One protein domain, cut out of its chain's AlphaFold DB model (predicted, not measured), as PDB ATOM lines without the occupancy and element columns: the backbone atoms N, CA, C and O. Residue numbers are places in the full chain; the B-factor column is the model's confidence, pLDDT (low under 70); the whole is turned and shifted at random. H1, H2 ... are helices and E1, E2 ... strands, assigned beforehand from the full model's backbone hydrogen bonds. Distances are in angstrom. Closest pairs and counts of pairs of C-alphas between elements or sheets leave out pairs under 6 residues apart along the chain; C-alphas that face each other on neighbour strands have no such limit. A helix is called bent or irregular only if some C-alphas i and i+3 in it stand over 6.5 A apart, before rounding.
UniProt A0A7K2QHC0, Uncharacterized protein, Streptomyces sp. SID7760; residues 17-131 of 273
ATOM      1  N   ASP A  17     -48.349-181.940-134.352       86.56
ATOM      2  CA  ASP A  17     -49.149-182.341-135.515       86.56
ATOM      3  C   ASP A  17     -50.100-183.506-135.187       86.56
ATOM      4  O   ASP A  17     -51.281-183.461-135.529       86.56
ATOM      5  N   LEU A  18     -49.641-184.521-134.447       84.12
ATOM      6  CA  LEU A  18     -50.496-185.617-133.981       84.12
ATOM      7  C   LEU A  18     -51.588-185.132-133.027       84.12
ATOM      8  O   LEU A  18     -52.735-185.558-133.156       84.12
ATOM      9  N   ILE A  19     -51.268-184.223-132.102       85.88
ATOM     10  CA  ILE A  19     -52.252-183.600-131.206       85.88
ATOM     11  C   ILE A  19     -53.261-182.787-132.021       85.88
ATOM     12  O   ILE A  19     -54.467-182.907-131.787       85.88
ATOM     13  N   ALA A  20     -52.805-182.009-133.005       82.19
ATOM     14  CA  ALA A  20     -53.677-181.240-133.887       82.19
ATOM     15  C   ALA A  20     -54.601-182.156-134.707       82.19
ATOM     16  O   ALA A  20     -55.811-181.929-134.738       82.19
ATOM     17  N   LYS A  21     -54.072-183.238-135.291       81.62
ATOM     18  CA  LYS A  21     -54.839-184.243-136.048       81.62
ATOM     19  C   LYS A  21     -55.824-185.007-135.175       81.62
ATOM     20  O   LYS A  21     -56.974-185.164-135.569       81.62
ATOM     21  N   ALA A  22     -55.416-185.438-133.984       80.56
ATOM     22  CA  ALA A  22     -56.300-186.108-133.033       80.56
ATOM     23  C   ALA A  22     -57.423-185.174-132.560       80.56
ATOM     24  O   ALA A  22     -58.578-185.587-132.460       80.56
ATOM     25  N   THR A  23     -57.106-183.898-132.327       77.31
ATOM     26  CA  THR A  23     -58.089-182.869-131.962       77.31
ATOM     27  C   THR A  23     -59.049-182.590-133.116       77.31
ATOM     28  O   THR A  23     -60.257-182.539-132.901       77.31
ATOM     29  N   ALA A  24     -58.544-182.470-134.347       75.31
ATOM     30  CA  ALA A  24     -59.363-182.296-135.542       75.31
ATOM     31  C   ALA A  24     -60.273-183.506-135.785       75.31
ATOM     32  O   ALA A  24     -61.459-183.323-136.032       75.31
ATOM     33  N   PHE A  25     -59.747-184.727-135.644       73.94
ATOM     34  CA  PHE A  25     -60.505-185.973-135.757       73.94
ATOM     35  C   PHE A  25     -61.614-186.061-134.701       73.94
ATOM     36  O   PHE A  25     -62.768-186.311-135.034       73.94
ATOM     37  N   ARG A  26     -61.294-185.773-133.433       67.69
ATOM     38  CA  ARG A  26     -62.278-185.732-132.339       67.69
ATOM     39  C   ARG A  26     -63.364-184.674-132.560       67.69
ATOM     40  O   ARG A  26     -64.499-184.868-132.138       67.69
ATOM     41  N   ASN A  27     -63.015-183.565-133.205       66.88
ATOM     42  CA  ASN A  27     -63.931-182.467-133.499       66.88
ATOM     43  C   ASN A  27     -64.600-182.585-134.877       66.88
ATOM     44  O   ASN A  27     -65.223-181.618-135.316       66.88
ATOM     45  N   GLN A  28     -64.491-183.729-135.561       68.44
ATOM     46  CA  GLN A  28     -65.241-183.948-136.793       68.44
ATOM     47  C   GLN A  28     -66.747-183.908-136.497       68.44
ATOM     48  O   GLN A  28     -67.203-184.554-135.549       68.44
ATOM     49  N   PRO A  29     -67.533-183.158-137.289       69.25
ATOM     50  CA  PRO A  29     -68.955-183.023-137.036       69.25
ATOM     51  C   PRO A  29     -69.666-184.348-137.321       69.25
ATOM     52  O   PRO A  29     -69.520-184.932-138.396       69.25
ATOM     53  N   SER A  30     -70.479-184.819-136.373       76.62
ATOM     54  CA  SER A  30     -71.332-185.996-136.573       76.62
ATOM     55  C   SER A  30     -72.712-185.536-137.028       76.62
ATOM     56  O   SER A  30     -73.672-185.513-136.253       76.62
ATOM     57  N   LEU A  31     -72.794-185.103-138.286       81.69
ATOM     58  CA  LEU A  31     -74.019-184.537-138.845       81.69
ATOM     59  C   LEU A  31     -75.107-185.609-138.978       81.69
ATOM     60  O   LEU A  31     -74.910-186.677-139.562       81.69
ATOM     61  N   ARG A  32     -76.277-185.314-138.416       84.00
ATOM     62  CA  ARG A  32     -77.493-186.124-138.526       84.00
ATOM     63  C   ARG A  32     -78.570-185.315-139.209       84.00
ATOM     64  O   ARG A  32     -78.904-184.236-138.733       84.00
ATOM     65  N   GLN A  33     -79.137-185.868-140.271       87.69
ATOM     66  CA  GLN A  33     -80.210-185.238-141.030       87.69
ATOM     67  C   GLN A  33     -81.584-185.538-140.424       87.69
ATOM     68  O   GLN A  33     -81.782-186.551-139.741       87.69
ATOM     69  N   CYS A  34     -82.530-184.640-140.677       89.06
ATOM     70  CA  CYS A  34     -83.930-184.837-140.358       89.06
ATOM     71  C   CYS A  34     -84.490-186.009-141.168       89.06
ATOM     72  O   CYS A  34     -84.253-186.136-142.362       89.06
ATOM     73  N   LEU A  35     -85.258-186.856-140.494       91.31
ATOM     74  CA  LEU A  35     -85.917-188.011-141.083       91.31
ATOM     75  C   LEU A  35     -87.100-187.623-141.984       91.31
ATOM     76  O   LEU A  35     -87.508-188.426-142.815       91.31
ATOM     77  N   TYR A  36     -87.667-186.425-141.801       92.00
ATOM     78  CA  TYR A  36     -88.799-185.951-142.596       92.00
ATOM     79  C   TYR A  36     -88.395-185.783-144.076       92.00
ATOM     80  O   TYR A  36     -87.351-185.175-144.338       92.00
ATOM     81  N   PRO A  37     -89.188-186.285-145.041       90.50
ATOM     82  CA  PRO A  37     -88.815-186.281-146.456       90.50
ATOM     83  C   PRO A  37     -88.543-184.870-146.982       90.50
ATOM     84  O   PRO A  37     -89.289-183.940-146.707       90.50
ATOM     85  N   GLY A  38     -87.449-184.697-147.727       85.06
ATOM     86  CA  GLY A  38     -87.068-183.398-148.301       85.06
ATOM     87  C   GLY A  38     -86.525-182.370-147.297       85.06
ATOM     88  O   GLY A  38     -86.033-181.318-147.708       85.06
ATOM     89  N   CYS A  39     -86.538-182.655-145.991       86.88
ATOM     90  CA  CYS A  39     -85.980-181.748-144.998       86.88
ATOM     91  C   CYS A  39     -84.445-181.799-145.010       86.88
ATOM     92  O   CYS A  39     -83.835-182.759-144.553       86.88
ATOM     93  N   LEU A  40     -83.814-180.707-145.441       86.19
ATOM     94  CA  LEU A  40     -82.351-180.564-145.466       86.19
ATOM     95  C   LEU A  40     -81.759-180.152-144.113       86.19
ATOM     96  O   LEU A  40     -80.638-179.647-144.046       86.19
ATOM     97  N   ARG A  41     -82.528-180.301-143.027       83.81
ATOM     98  CA  ARG A  41     -82.040-179.943-141.703       83.81
ATOM     99  C   ARG A  41     -81.093-181.011-141.166       83.81
ATOM    100  O   ARG A  41     -81.392-182.191-141.238       83.81
ATOM    101  N   GLU A  42     -80.003-180.585-140.551       83.75
ATOM    102  CA  GLU A  42     -78.900-181.328-139.973       83.75
ATOM    103  C   GLU A  42     -78.526-180.766-138.591       83.75
ATOM    104  O   GLU A  42     -78.528-179.555-138.375       83.75
ATOM    105  N   PHE A  43     -78.150-181.622-137.647       81.69
ATOM    106  CA  PHE A  43     -77.490-181.182-136.417       81.69
ATOM    107  C   PHE A  43     -76.254-182.030-136.147       81.69
ATOM    108  O   PHE A  43     -76.198-183.203-136.513       81.69
ATOM    109  N   ASP A  44     -75.271-181.437-135.479       80.38
ATOM    110  CA  ASP A  44     -74.086-182.153-135.033       80.38
ATOM    111  C   ASP A  44     -74.382-182.888-133.718       80.38
ATOM    112  O   ASP A  44     -74.501-182.292-132.640       80.38
ATOM    113  N   MET A  45     -74.527-184.209-133.815       77.75
ATOM    114  CA  MET A  45     -74.792-185.072-132.668       77.75
ATOM    115  C   MET A  45     -73.607-185.117-131.701       77.75
ATOM    116  O   MET A  45     -73.832-185.189-130.492       77.75
ATOM    117  N   ALA A  46     -72.371-185.049-132.203       77.06
ATOM    118  CA  ALA A  46     -71.174-185.091-131.368       77.06
ATOM    119  C   ALA A  46     -71.050-183.802-130.547       77.06
ATOM    120  O   ALA A  46     -70.896-183.869-129.329       77.06
ATOM    121  N   ALA A  47     -71.237-182.638-131.183       73.06
ATOM    122  CA  ALA A  47     -71.266-181.358-130.473       73.06
ATOM    123  C   ALA A  47     -72.346-181.337-129.376       73.06
ATOM    124  O   ALA A  47     -72.061-180.950-128.242       73.06
ATOM    125  N   ARG A  48     -73.557-181.838-129.669       72.94
ATOM    126  CA  ARG A  48     -74.648-181.915-128.684       72.94
ATOM    127  C   ARG A  48     -74.325-182.830-127.501       72.94
ATOM    128  O   ARG A  48     -74.611-182.457-126.367       72.94
ATOM    129  N   MET A  49     -73.781-184.022-127.751       74.00
ATOM    130  CA  MET A  49     -73.429-184.972-126.685       74.00
ATOM    131  C   MET A  49     -72.305-184.437-125.790       74.00
ATOM    132  O   MET A  49     -72.326-184.674-124.584       74.00
ATOM    133  N   ASP A  50     -71.381-183.666-126.362       73.50
ATOM    134  CA  ASP A  50     -70.270-183.038-125.643       73.50
ATOM    135  C   ASP A  50     -70.642-181.695-124.981       73.50
ATOM    136  O   ASP A  50     -69.792-181.069-124.348       73.50
ATOM    137  N   GLY A  51     -71.882-181.216-125.144       69.25
ATOM    138  CA  GLY A  51     -72.330-179.914-124.630       69.25
ATOM    139  C   GLY A  51     -71.662-178.706-125.302       69.25
ATOM    140  O   GLY A  51     -71.618-177.627-124.712       69.25
ATOM    141  N   ARG A  52     -71.120-178.877-126.513       69.12
ATOM    142  CA  ARG A  52     -70.432-177.838-127.292       69.12
ATOM    143  C   ARG A  52     -71.381-177.177-128.290       69.12
ATOM    144  O   ARG A  52     -72.306-177.806-128.800       69.12
ATOM    145  N   GLU A  53     -71.117-175.913-128.611       64.75
ATOM    146  CA  GLU A  53     -71.827-175.212-129.680       64.75
ATOM    147  C   GLU A  53     -71.371-175.747-131.056       64.75
ATOM    148  O   GLU A  53     -70.165-175.854-131.303       64.75
ATOM    149  N   PRO A  54     -72.295-176.148-131.946       64.50
ATOM    150  CA  PRO A  54     -71.944-176.740-133.232       64.50
ATOM    151  C   PRO A  54     -71.429-175.696-134.228       64.50
ATOM    152  O   PRO A  54     -71.921-174.573-134.290       64.50
ATOM    153  N   ALA A  55     -70.466-176.091-135.063       61.69
ATOM    154  CA  ALA A  55     -69.748-175.170-135.945       61.69
ATOM    155  C   ALA A  55     -70.576-174.621-137.136       61.69
ATOM    156  O   ALA A  55     -70.229-173.561-137.656       61.69
ATOM    157  N   ARG A  56     -71.637-175.314-137.598       58.53
ATOM    158  CA  ARG A  56     -72.561-174.926-138.702       58.53
ATOM    159  C   ARG A  56     -73.878-175.745-138.657       58.53
ATOM    160  O   ARG A  56     -73.814-176.868-138.158       58.53
ATOM    161  N   PRO A  57     -75.006-175.316-139.282       53.62
ATOM    162  CA  PRO A  57     -75.496-173.962-139.571       53.62
ATOM    163  C   PRO A  57     -76.627-173.536-138.591       53.62
ATOM    164  O   PRO A  57     -77.004-174.277-137.690       53.62
ATOM    165  N   SER A  58     -77.149-172.318-138.772       51.00
ATOM    166  CA  SER A  58     -77.960-171.449-137.881       51.00
ATOM    167  C   SER A  58     -79.201-171.995-137.140       51.00
ATOM    168  O   SER A  58     -79.895-171.219-136.484       51.00
ATOM    169  N   TRP A  59     -79.519-173.286-137.209       58.84
ATOM    170  CA  TRP A  59     -80.728-173.875-136.612       58.84
ATOM    171  C   TRP A  59     -80.448-175.225-135.932       58.84
ATOM    172  O   TRP A  59     -81.305-176.110-135.882       58.84
ATOM    173  N   SER A  60     -79.276-175.355-135.305       56.41
ATOM    174  CA  SER A  60     -78.852-176.474-134.443       56.41
ATOM    175  C   SER A  60     -79.678-176.664-133.151       56.41
ATOM    176  O   SER A  60     -79.190-177.185-132.149       56.41
ATOM    177  N   GLY A  61     -80.938-176.226-133.169       58.97
ATOM    178  CA  GLY A  61     -81.760-175.937-132.011       58.97
ATOM    179  C   GLY A  61     -81.926-177.085-131.026       58.97
ATOM    180  O   GLY A  61     -81.866-178.271-131.338       58.97
ATOM    181  N   THR A  62     -82.232-176.703-129.796       67.75
ATOM    182  CA  THR A  62     -82.910-177.552-128.821       67.75
ATOM    183  C   THR A  62     -84.200-178.138-129.412       67.75
ATOM    184  O   THR A  62     -84.897-177.463-130.162       67.75
ATOM    185  N   GLY A  63     -84.554-179.373-129.045       76.88
ATOM    186  CA  GLY A  63     -85.859-179.962-129.386       76.88
ATOM    187  C   GLY A  63     -85.854-181.074-130.439       76.88
ATOM    188  O   GLY A  63     -86.906-181.667-130.661       76.88
ATOM    189  N   TRP A  64     -84.704-181.425-131.034       86.44
ATOM    190  CA  TRP A  64     -84.619-182.631-131.871       86.44
ATOM    191  C   TRP A  64     -84.986-183.880-131.074       86.44
ATOM    192  O   TRP A  64     -84.524-184.047-129.935       86.44
ATOM    193  N   ARG A  65     -85.752-184.773-131.704       88.25
ATOM    194  CA  ARG A  65     -86.163-186.064-131.139       88.25
ATOM    195  C   ARG A  65     -85.639-187.220-131.977       88.25
ATOM    196  O   ARG A  65     -85.421-187.073-133.174       88.25
ATOM    197  N   GLN A  66     -85.459-188.370-131.342       88.69
ATOM    198  CA  GLN A  66     -84.998-189.584-132.004       88.69
ATOM    199  C   GLN A  66     -86.163-190.552-132.222       88.69
ATOM    200  O   GLN A  66     -86.916-190.847-131.295       88.69
ATOM    201  N   VAL A  67     -86.267-191.081-133.439       87.44
ATOM    202  CA  VAL A  67     -87.158-192.189-133.794       87.44
ATOM    203  C   VAL A  67     -86.327-193.468-133.780       87.44
ATOM    204  O   VAL A  67     -85.380-193.617-134.552       87.44
ATOM    205  N   THR A  68     -86.654-194.380-132.867       84.94
ATOM    206  CA  THR A  68     -85.868-195.600-132.608       84.94
ATOM    207  C   THR A  68     -86.513-196.873-133.151       84.94
ATOM    208  O   THR A  68     -85.909-197.940-133.072       84.94
ATOM    209  N   ARG A  69     -87.740-196.790-133.677       82.19
ATOM    210  CA  ARG A  69     -88.533-197.942-134.130       82.19
ATOM    211  C   ARG A  69     -89.333-197.594-135.381       82.19
ATOM    212  O   ARG A  69     -89.640-196.431-135.608       82.19
ATOM    213  N   GLY A  70     -89.705-198.630-136.133       85.94
ATOM    214  CA  GLY A  70     -90.472-198.517-137.372       85.94
ATOM    215  C   GLY A  70     -89.645-198.897-138.605       85.94
ATOM    216  O   GLY A  70     -88.579-199.496-138.464       85.94
ATOM    217  N   PRO A  71     -90.123-198.568-139.816       86.31
ATOM    218  CA  PRO A  71     -89.432-198.848-141.070       86.31
ATOM    219  C   PRO A  71     -88.197-197.960-141.288       86.31
ATOM    220  O   PRO A  71     -87.414-198.224-142.195       86.31
ATOM    221  N   SER A  72     -88.016-196.913-140.477       85.06
ATOM    222  CA  SER A  72     -86.828-196.066-140.492       85.06
ATOM    223  C   SER A  72     -86.498-195.565-139.088       85.06
ATOM    224  O   SER A  72     -87.389-195.241-138.305       85.06
ATOM    225  N   THR A  73     -85.206-195.493-138.780       88.62
ATOM    226  CA  THR A  73     -84.677-194.911-137.542       88.62
ATOM    227  C   THR A  73     -83.913-193.644-137.881       88.62
ATOM    228  O   THR A  73     -83.178-193.618-138.868       88.62
ATOM    229  N   GLY A  74     -84.025-192.607-137.060       88.69
ATOM    230  CA  GLY A  74     -83.366-191.341-137.358       88.69
ATOM    231  C   GLY A  74     -83.660-190.257-136.339       88.69
ATOM    232  O   GLY A  74     -84.174-190.523-135.254       88.69
ATOM    233  N   SER A  75     -83.315-189.025-136.695       90.38
ATOM    234  CA  SER A  75     -83.587-187.844-135.879       90.38
ATOM    235  C   SER A  75     -84.576-186.932-136.588       90.38
ATOM    236  O   SER A  75     -84.588-186.873-137.810       90.38
ATOM    237  N   VAL A  76     -85.405-186.218-135.839       91.06
ATOM    238  CA  VAL A  76     -86.433-185.316-136.372       91.06
ATOM    239  C   VAL A  76     -86.201-183.926-135.800       91.06
ATOM    240  O   VAL A  76     -86.005-183.785-134.588       91.06
ATOM    241  N   CYS A  77     -86.202-182.913-136.666       89.75
ATOM    242  CA  CYS A  77     -86.009-181.524-136.264       89.75
ATOM    243  C   CYS A  77     -87.256-180.961-135.553       89.75
ATOM    244  O   CYS A  77     -88.354-181.476-135.770       89.75
ATOM    245  N   PRO A  78     -87.123-179.897-134.737       89.25
ATOM    246  CA  PRO A  78     -88.236-179.322-133.973       89.25
ATOM    247  C   PRO A  78     -89.493-179.009-134.800       89.25
ATOM    248  O   PRO A  78     -90.598-179.249-134.327       89.25
ATOM    249  N   ASP A  79     -89.327-178.553-136.042       89.94
ATOM    250  CA  ASP A  79     -90.436-178.176-136.927       89.94
ATOM    251  C   ASP A  79     -91.250-179.386-137.405       89.94
ATOM    252  O   ASP A  79     -92.469-179.304-137.510       89.94
ATOM    253  N   HIS A  80     -90.603-180.532-137.635       92.75
ATOM    254  CA  HIS A  80     -91.274-181.755-138.096       92.75
ATOM    255  C   HIS A  80     -91.589-182.735-136.960       92.75
ATOM    256  O   HIS A  80     -92.210-183.773-137.184       92.75
ATOM    257  N   VAL A  81     -91.176-182.434-135.723       92.38
ATOM    258  CA  VAL A  81     -91.449-183.299-134.568       92.38
ATOM    259  C   VAL A  81     -92.949-183.494-134.370       92.38
ATOM    260  O   VAL A  81     -93.343-184.610-134.041       92.38
ATOM    261  N   GLY A  82     -93.772-182.461-134.583       92.31
ATOM    262  CA  GLY A  82     -95.231-182.560-134.463       92.31
ATOM    263  C   GLY A  82     -95.805-183.626-135.395       92.31
ATOM    264  O   GLY A  82     -96.265-184.668-134.927       92.31
ATOM    265  N   ILE A  83     -95.655-183.417-136.707       94.69
ATOM    266  CA  ILE A  83     -96.204-184.316-137.731       94.69
ATOM    267  C   ILE A  83     -95.647-185.742-137.616       94.69
ATOM    268  O   ILE A  83     -96.400-186.710-137.661       94.69
ATOM    269  N   VAL A  84     -94.343-185.912-137.372       93.88
ATOM    270  CA  VAL A  84     -93.756-187.256-137.240       93.88
ATOM    271  C   VAL A  84     -94.233-187.965-135.968       93.88
ATOM    272  O   VAL A  84     -94.377-189.186-135.978       93.88
ATOM    273  N   THR A  85     -94.493-187.232-134.879       92.44
ATOM    274  CA  THR A  85     -95.000-187.827-133.627       92.44
ATOM    275  C   THR A  85     -96.447-188.297-133.779       92.44
ATOM    276  O   THR A  85     -96.788-189.382-133.307       92.44
ATOM    277  N   GLU A  86     -97.285-187.519-134.462       94.75
ATOM    278  CA  GLU A  86     -98.673-187.895-134.773       94.75
ATOM    279  C   GLU A  86     -98.743-189.084-135.742       94.75
ATOM    280  O   GLU A  86     -99.652-189.913-135.662       94.75
ATOM    281  N   HIS A  87     -97.730-189.218-136.599       94.69
ATOM    282  CA  HIS A  87     -97.640-190.246-137.628       94.69
ATOM    283  C   HIS A  87     -96.521-191.270-137.371       94.69
ATOM    284  O   HIS A  87     -95.843-191.727-138.300       94.69
ATOM    285  N   LEU A  88     -96.313-191.652-136.104       93.38
ATOM    286  CA  LEU A  88     -95.282-192.626-135.743       93.38
ATOM    287  C   LEU A  88     -95.550-193.998-136.385       93.38
ATOM    288  O   LEU A  88     -96.635-194.563-136.204       93.38
ATOM    289  N   PRO A  89     -94.565-194.576-137.093       93.69
ATOM    290  CA  PRO A  89     -94.755-195.835-137.787       93.69
ATOM    291  C   PRO A  89     -94.389-197.046-136.925       93.69
ATOM    292  O   PRO A  89     -93.424-197.047-136.155       93.69
ATOM    293  N   ARG A  90     -95.097-198.150-137.151       92.75
ATOM    294  CA  ARG A  90     -94.729-199.486-136.684       92.75
ATOM    295  C   ARG A  90     -94.756-200.462-137.852       92.75
ATOM    296  O   ARG A  90     -95.734-200.522-138.591       92.75
ATOM    297  N   THR A  91     -93.704-201.261-137.984       93.06
ATOM    298  CA  THR A  91     -93.684-202.384-138.925       93.06
ATOM    299  C   THR A  91     -94.539-203.525-138.383       93.06
ATOM    300  O   THR A  91     -94.416-203.886-137.212       93.06
ATOM    301  N   VAL A  92     -95.407-204.082-139.225       91.94
ATOM    302  CA  VAL A  92     -96.279-205.212-138.895       91.94
ATOM    303  C   VAL A  92     -96.021-206.340-139.884       91.94
ATOM    304  O   VAL A  92     -96.067-206.127-141.097       91.94
ATOM    305  N   ASP A  93     -95.762-207.533-139.356       90.94
ATOM    306  CA  ASP A  93     -95.716-208.767-140.134       90.94
ATOM    307  C   ASP A  93     -97.140-209.216-140.477       90.94
ATOM    308  O   ASP A  93     -98.023-209.266-139.616       90.94
ATOM    309  N   VAL A  94     -97.363-209.563-141.739       84.44
ATOM    310  CA  VAL A  94     -98.626-210.114-142.239       84.44
ATOM    311  C   VAL A  94     -98.371-211.484-142.890       84.44
ATOM    312  O   VAL A  94     -97.226-211.805-143.233       84.44
ATOM    313  N   PRO A  95     -99.407-212.331-143.064       81.25
ATOM    314  CA  PRO A  95     -99.241-213.665-143.636       81.25
ATOM    315  C   PRO A  95     -98.503-213.674-144.985       81.25
ATOM    316  O   PRO A  95     -98.520-212.696-145.736       81.25
ATOM    317  N   ASN A  96     -97.897-214.818-145.315       78.44
ATOM    318  CA  ASN A  96     -97.110-215.040-146.537       78.44
ATOM    319  C   ASN A  96     -95.798-214.237-146.614       78.44
ATOM    320  O   ASN A  96     -95.370-213.862-147.707       78.44
ATOM    321  N   GLY A  97     -95.161-213.975-145.465       76.56
ATOM    322  CA  GLY A  97     -93.857-213.303-145.402       76.56
ATOM    323  C   GLY A  97     -93.904-211.875-145.942       76.56
ATOM    324  O   GLY A  97     -92.985-211.435-146.631       76.56
ATOM    325  N   ARG A  98     -95.024-211.189-145.716       81.00
ATOM    326  CA  ARG A  98     -95.246-209.815-146.152       81.00
ATOM    327  C   ARG A  98     -95.177-208.880-144.948       81.00
ATOM    328  O   ARG A  98     -95.413-209.285-143.813       81.00
ATOM    329  N   TRP A  99     -94.911-207.612-145.219       88.00
ATOM    330  CA  TRP A  99     -94.811-206.560-144.215       88.00
ATOM    331  C   TRP A  99     -95.674-205.370-144.584       88.00
ATOM    332  O   TRP A  99     -95.918-205.103-145.758       88.00
ATOM    333  N   MET A 100     -96.101-204.610-143.591       91.88
ATOM    334  CA  MET A 100     -96.774-203.333-143.797       91.88
ATOM    335  C   MET A 100     -96.352-202.324-142.733       91.88
ATOM    336  O   MET A 100     -95.791-202.690-141.697       91.88
ATOM    337  N   VAL A 101     -96.645-201.054-142.986       93.75
ATOM    338  CA  VAL A 101     -96.555-199.997-141.981       93.75
ATOM    339  C   VAL A 101     -97.944-199.757-141.414       93.75
ATOM    340  O   VAL A 101     -98.882-199.500-142.166       93.75
ATOM    341  N   ALA A 102     -98.065-199.822-140.093       93.56
ATOM    342  CA  ALA A 102     -99.204-199.305-139.352       93.56
ATOM    343  C   ALA A 102     -98.779-198.009-138.654       93.56
ATOM    344  O   ALA A 102     -97.788-197.992-137.922       93.56
ATOM    345  N   CYS A 103     -99.507-196.931-138.905       94.12
ATOM    346  CA  CYS A 103     -99.226-195.605-138.379       94.12
ATOM    347  C   CYS A 103    -100.084-195.309-137.142       94.12
ATOM    348  O   CYS A 103    -101.212-195.793-137.033       94.12
ATOM    349  N   ALA A 104     -99.568-194.495-136.220       92.31
ATOM    350  CA  ALA A 104    -100.279-194.081-135.010       92.31
ATOM    351  C   ALA A 104    -101.617-193.372-135.300       92.31
ATOM    352  O   ALA A 104    -102.563-193.527-134.530       92.31
ATOM    353  N   CYS A 105    -101.734-192.679-136.436       92.00
ATOM    354  CA  CYS A 105    -102.976-192.041-136.883       92.00
ATOM    355  C   CYS A 105    -104.022-193.024-137.458       92.00
ATOM    356  O   CYS A 105    -105.085-192.603-137.905       92.00
ATOM    357  N   GLY A 106    -103.725-194.328-137.488       92.06
ATOM    358  CA  GLY A 106    -104.605-195.368-138.030       92.06
ATOM    359  C   GLY A 106    -104.402-195.670-139.518       92.06
ATOM    360  O   GLY A 106    -104.974-196.636-140.021       92.06
ATOM    361  N   TRP A 107    -103.563-194.905-140.226       94.38
ATOM    362  CA  TRP A 107    -103.194-195.227-141.606       94.38
ATOM    363  C   TRP A 107    -102.401-196.535-141.689       94.38
ATOM    364  O   TRP A 107    -101.567-196.847-140.834       94.38
ATOM    365  N   MET A 108    -102.640-197.291-142.757       93.19
ATOM    366  CA  MET A 108    -101.994-198.569-143.019       93.19
ATOM    367  C   MET A 108    -101.524-198.638-144.467       93.19
ATOM    368  O   MET A 108    -102.298-198.398-145.393       93.19
ATOM    369  N   SER A 109    -100.265-199.018-144.671       90.12
ATOM    370  CA  SER A 109     -99.738-199.222-146.018       90.12
ATOM    371  C   SER A 109    -100.275-200.515-146.633       90.12
ATOM    372  O   SER A 109    -100.545-201.499-145.942       90.12
ATOM    373  N   ARG A 110    -100.296-200.582-147.967       85.88
ATOM    374  CA  ARG A 110    -100.420-201.863-148.683       85.88
ATOM    375  C   ARG A 110     -99.306-202.835-148.271       85.88
ATOM    376  O   ARG A 110     -98.150-202.424-148.140       85.88
ATOM    377  N   SER A 111     -99.637-204.122-148.135       87.38
ATOM    378  CA  SER A 111     -98.668-205.174-147.798       87.38
ATOM    379  C   SER A 111     -97.574-205.298-148.865       87.38
ATOM    380  O   SER A 111     -97.887-205.379-150.055       87.38
ATOM    381  N   GLN A 112     -96.316-205.377-148.445       83.44
ATOM    382  CA  GLN A 112     -95.131-205.480-149.292       83.44
ATOM    383  C   GLN A 112     -94.395-206.796-149.074       83.44
ATOM    384  O   GLN A 112     -94.337-207.318-147.969       83.44
ATOM    385  N   THR A 113     -93.781-207.306-150.142       79.56
ATOM    386  CA  THR A 113     -92.841-208.444-150.068       79.56
ATOM    387  C   THR A 113     -91.385-207.996-149.953       79.56
ATOM    388  O   THR A 113     -90.512-208.822-149.733       79.56
ATOM    389  N   TYR A 114     -91.109-206.696-150.093       76.88
ATOM    390  CA  TYR A 114     -89.777-206.126-149.945       76.88
ATOM    391  C   TYR A 114     -89.799-205.049-148.858       76.88
ATOM    392  O   TYR A 114     -90.442-204.010-149.021       76.88
ATOM    393  N   GLY A 115     -89.101-205.302-147.746       77.25
ATOM    394  CA  GLY A 115     -89.076-204.408-146.581       77.25
ATOM    395  C   GLY A 115     -88.524-203.009-146.881       77.25
ATOM    396  O   GLY A 115     -88.940-202.041-146.250       77.25
ATOM    397  N   GLY A 116     -87.667-202.872-147.901       81.69
ATOM    398  CA  GLY A 116     -87.127-201.577-148.327       81.69
ATOM    399  C   GLY A 116     -88.183-200.579-148.824       81.69
ATOM    400  O   GLY A 116     -87.921-199.383-148.817       81.69
ATOM    401  N   LEU A 117     -89.387-201.037-149.198       86.38
ATOM    402  CA  LEU A 117     -90.491-200.160-149.622       86.38
ATOM    403  C   LEU A 117     -91.291-199.569-148.460       86.38
ATOM    404  O   LEU A 117     -92.061-198.637-148.665       86.38
ATOM    405  N   LEU A 118     -91.131-200.092-147.243       89.75
ATOM    406  CA  LEU A 118     -91.926-199.641-146.101       89.75
ATOM    407  C   LEU A 118     -91.605-198.194-145.720       89.75
ATOM    408  O   LEU A 118     -92.511-197.439-145.380       89.75
ATOM    409  N   ARG A 119     -90.328-197.799-145.804       91.88
ATOM    410  CA  ARG A 119     -89.905-196.425-145.522       91.88
ATOM    411  C   ARG A 119     -90.499-195.435-146.537       91.88
ATOM    412  O   ARG A 119     -91.211-194.552-146.076       91.88
ATOM    413  N   PRO A 120     -90.322-195.601-147.863       89.94
ATOM    414  CA  PRO A 120     -90.945-194.719-148.850       89.94
ATOM    415  C   PRO A 120     -92.467-194.593-148.713       89.94
ATOM    416  O   PRO A 120     -92.996-193.497-148.828       89.94
ATOM    417  N   LEU A 121     -93.179-195.688-148.412       90.56
ATOM    418  CA  LEU A 121     -94.637-195.647-148.211       90.56
ATOM    419  C   LEU A 121     -95.030-194.814-146.986       90.56
ATOM    420  O   LEU A 121     -96.044-194.123-146.996       90.56
ATOM    421  N   TRP A 122     -94.243-194.892-145.914       94.00
ATOM    422  CA  TRP A 122     -94.451-194.051-144.741       94.00
ATOM    423  C   TRP A 122     -94.089-192.584-145.010       94.00
ATOM    424  O   TRP A 122     -94.813-191.693-144.583       94.00
ATOM    425  N   GLU A 123     -93.006-192.330-145.742       93.56
ATOM    426  CA  GLU A 123     -92.591-190.985-146.151       93.56
ATOM    427  C   GLU A 123     -93.649-190.309-147.041       93.56
ATOM    428  O   GLU A 123     -94.025-189.169-146.786       93.56
ATOM    429  N   GLU A 124     -94.207-191.031-148.015       90.94
ATOM    430  CA  GLU A 124     -95.352-190.581-148.819       90.94
ATOM    431  C   GLU A 124     -96.553-190.226-147.933       90.94
ATOM    432  O   GLU A 124     -97.161-189.167-148.088       90.94
ATOM    433  N   HIS A 125     -96.865-191.077-146.954       93.38
ATOM    434  CA  HIS A 125     -97.943-190.818-146.006       93.38
ATOM    435  C   HIS A 125     -97.719-189.547-145.172       93.38
ATOM    436  O   HIS A 125     -98.674-188.799-144.964       93.38
ATOM    437  N   LEU A 126     -96.488-189.280-144.720       93.88
ATOM    438  CA  LEU A 126     -96.156-188.039-144.011       93.88
ATOM    439  C   LEU A 126     -96.416-186.806-144.880       93.88
ATOM    440  O   LEU A 126     -97.041-185.860-144.408       93.88
ATOM    441  N   LEU A 127     -95.982-186.841-146.142       93.62
ATOM    442  CA  LEU A 127     -96.172-185.729-147.076       93.62
ATOM    443  C   LEU A 127     -97.657-185.482-147.376       93.62
ATOM    444  O   LEU A 127     -98.091-184.335-147.440       93.62
ATOM    445  N   LEU A 128     -98.454-186.548-147.513       91.19
ATOM    446  CA  LEU A 128     -99.909-186.447-147.667       91.19
ATOM    447  C   LEU A 128    -100.574-185.850-146.422       91.19
ATOM    448  O   LEU A 128    -101.435-184.982-146.540       91.19
ATOM    449  N   ALA A 129    -100.173-186.297-145.230       91.31
ATOM    450  CA  ALA A 129    -100.718-185.800-143.969       91.31
ATOM    451  C   ALA A 129    -100.356-184.330-143.707       91.31
ATOM    452  O   ALA A 129    -101.175-183.582-143.178       91.31
ATOM    453  N   ALA A 130     -99.162-183.908-144.125       90.88
ATOM    454  CA  ALA A 130     -98.726-182.515-144.078       90.88
ATOM    455  C   ALA A 130     -99.383-181.630-145.158       90.88
ATOM    456  O   ALA A 130     -99.244-180.410-145.113       90.88
ATOM    457  N   GLY A 131    -100.087-182.222-146.133       88.06
ATOM    458  CA  GLY A 131    -100.648-181.507-147.283       88.06
ATOM    459  C   GLY A 131     -99.600-181.051-148.308       88.06
ATOM    460  O   GLY A 131     -99.904-180.221-149.162       88.06
TER     461      GLY A 131
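Overview. This is residues 17 to 131 of the 273 residues of an uncharacterized protein of Streptomyces sp. SID7760 (UniProt A0A7K2QHC0). Three small hairpins of two strands each follow one another along a loose, elongated body: the largest, E5 and E6, lies at one end with the long helix H4 packed on it, E3 and E4 lie in the middle, and E1 and E2 come next. Beyond E1 and E2, residues 17 to 25 of H1 stick out as a free arm, while H3 packs on E3 and E4 and meets H4 end to end at a corner. The printed part has 115 residues, with four named helices and six named strands in the order H1 E1 E2 H2 E3 E4 H3 E5 E6 H4; each sheet has two antiparallel strands, and the class is mixed, helices and strands. The whole is loose, with a radius of gyration of the C-alphas of 17.6 A, and only just elongated, spanning 59 by 30 by 19 A.

Arrangement. E5, residues 89 to 94, and E6, residues 98 to 103, are a hairpin of antiparallel strands at 149 degrees, with N 90 and O 102 at 2.8 A and N 100 and O 92 at 2.9 A, both within hydrogen-bond range. H4, residues 115 to 129, has 6 pairs of C-alphas within 8 A of E6, the closest being those of Val 101 and Leu 118 at 6.2 A. From E5 to H4 the closest C-alphas are those of Pro 89 and Trp 122, 7.2 A apart. H3, residues 78 to 86, and H4 only just touch, with 3 pairs of C-alphas within 8 A, and they touch only at their ends; H4 does so with residues 126 to 129 alone. The closest C-alphas are those of Val 84 and Leu 126 at 7.2 A, and the lines are about perpendicular at 74 degrees. E3, residues 65 to 67, and E4, residues 74 to 76, are a hairpin, antiparallel at 142 degrees, with N 67 and O 74 at 2.8 A, within hydrogen-bond range. The closest C-alphas of E3 and H3 are those of Arg 65 and Val 81, 6.9 A apart. E1, residues 31 to 33, has 5 pairs of C-alphas within 8 A of E4, the closest being Gln 33 and Ser 75 at 6.7 A. E1 and E2, residues 42 to 44, are a hairpin, antiparallel at 151 degrees, with N 32 and O 43 at 2.8 A, within hydrogen-bond range. H2, residues 45 to 49, comes nearest to E1 at the C-alphas of Leu 31 and Met 45, 6.2 A. H1, residues 17 to 26, is apart from H2, H3 and H4, among others. Every O i to N i+4 pair is within hydrogen-bond range in H1 and H2, against 3 of 5 in H3 and 9 of 11 in H4.

Along the chain. E5 is 15.4 A long and E6 16.7 A, from first to last C-alpha. H4, 22.1 A, ends at C-alpha 129 at (-100.718, -185.800, -143.969); it is neither bent nor irregular, but only just: C-alphas 116 and 119 are 6.5 A apart. H3, 13.5 A, is only just irregular, with C-alphas 79 and 82 6.9 A apart. H1, 13.9 A, begins at C-alpha 17 at (-49.149, -182.341, -135.515). The shorter elements are H2, 6.1 A, E1, 6.6 A, E2, 6.9 A, E3, 6.7 A, and E4, 6.8 A; E3 begins at C-alpha 65 at (-86.163, -186.064, -131.139).

Size, cuts and confidence. The two C-alphas farthest apart are those of Asp 17 and Pro 95, 59.6 A. Without the free residues 17 to 25 the body has 106 residues and spans 49 by 30 by 18 A. The printed part has no cut. The long links are H2 to E3, 15 residues, and E6 to H4, 11 residues. The mean pLDDT of the printed part is 83.5; residues 26 to 29 and 51 to 62 are under 70.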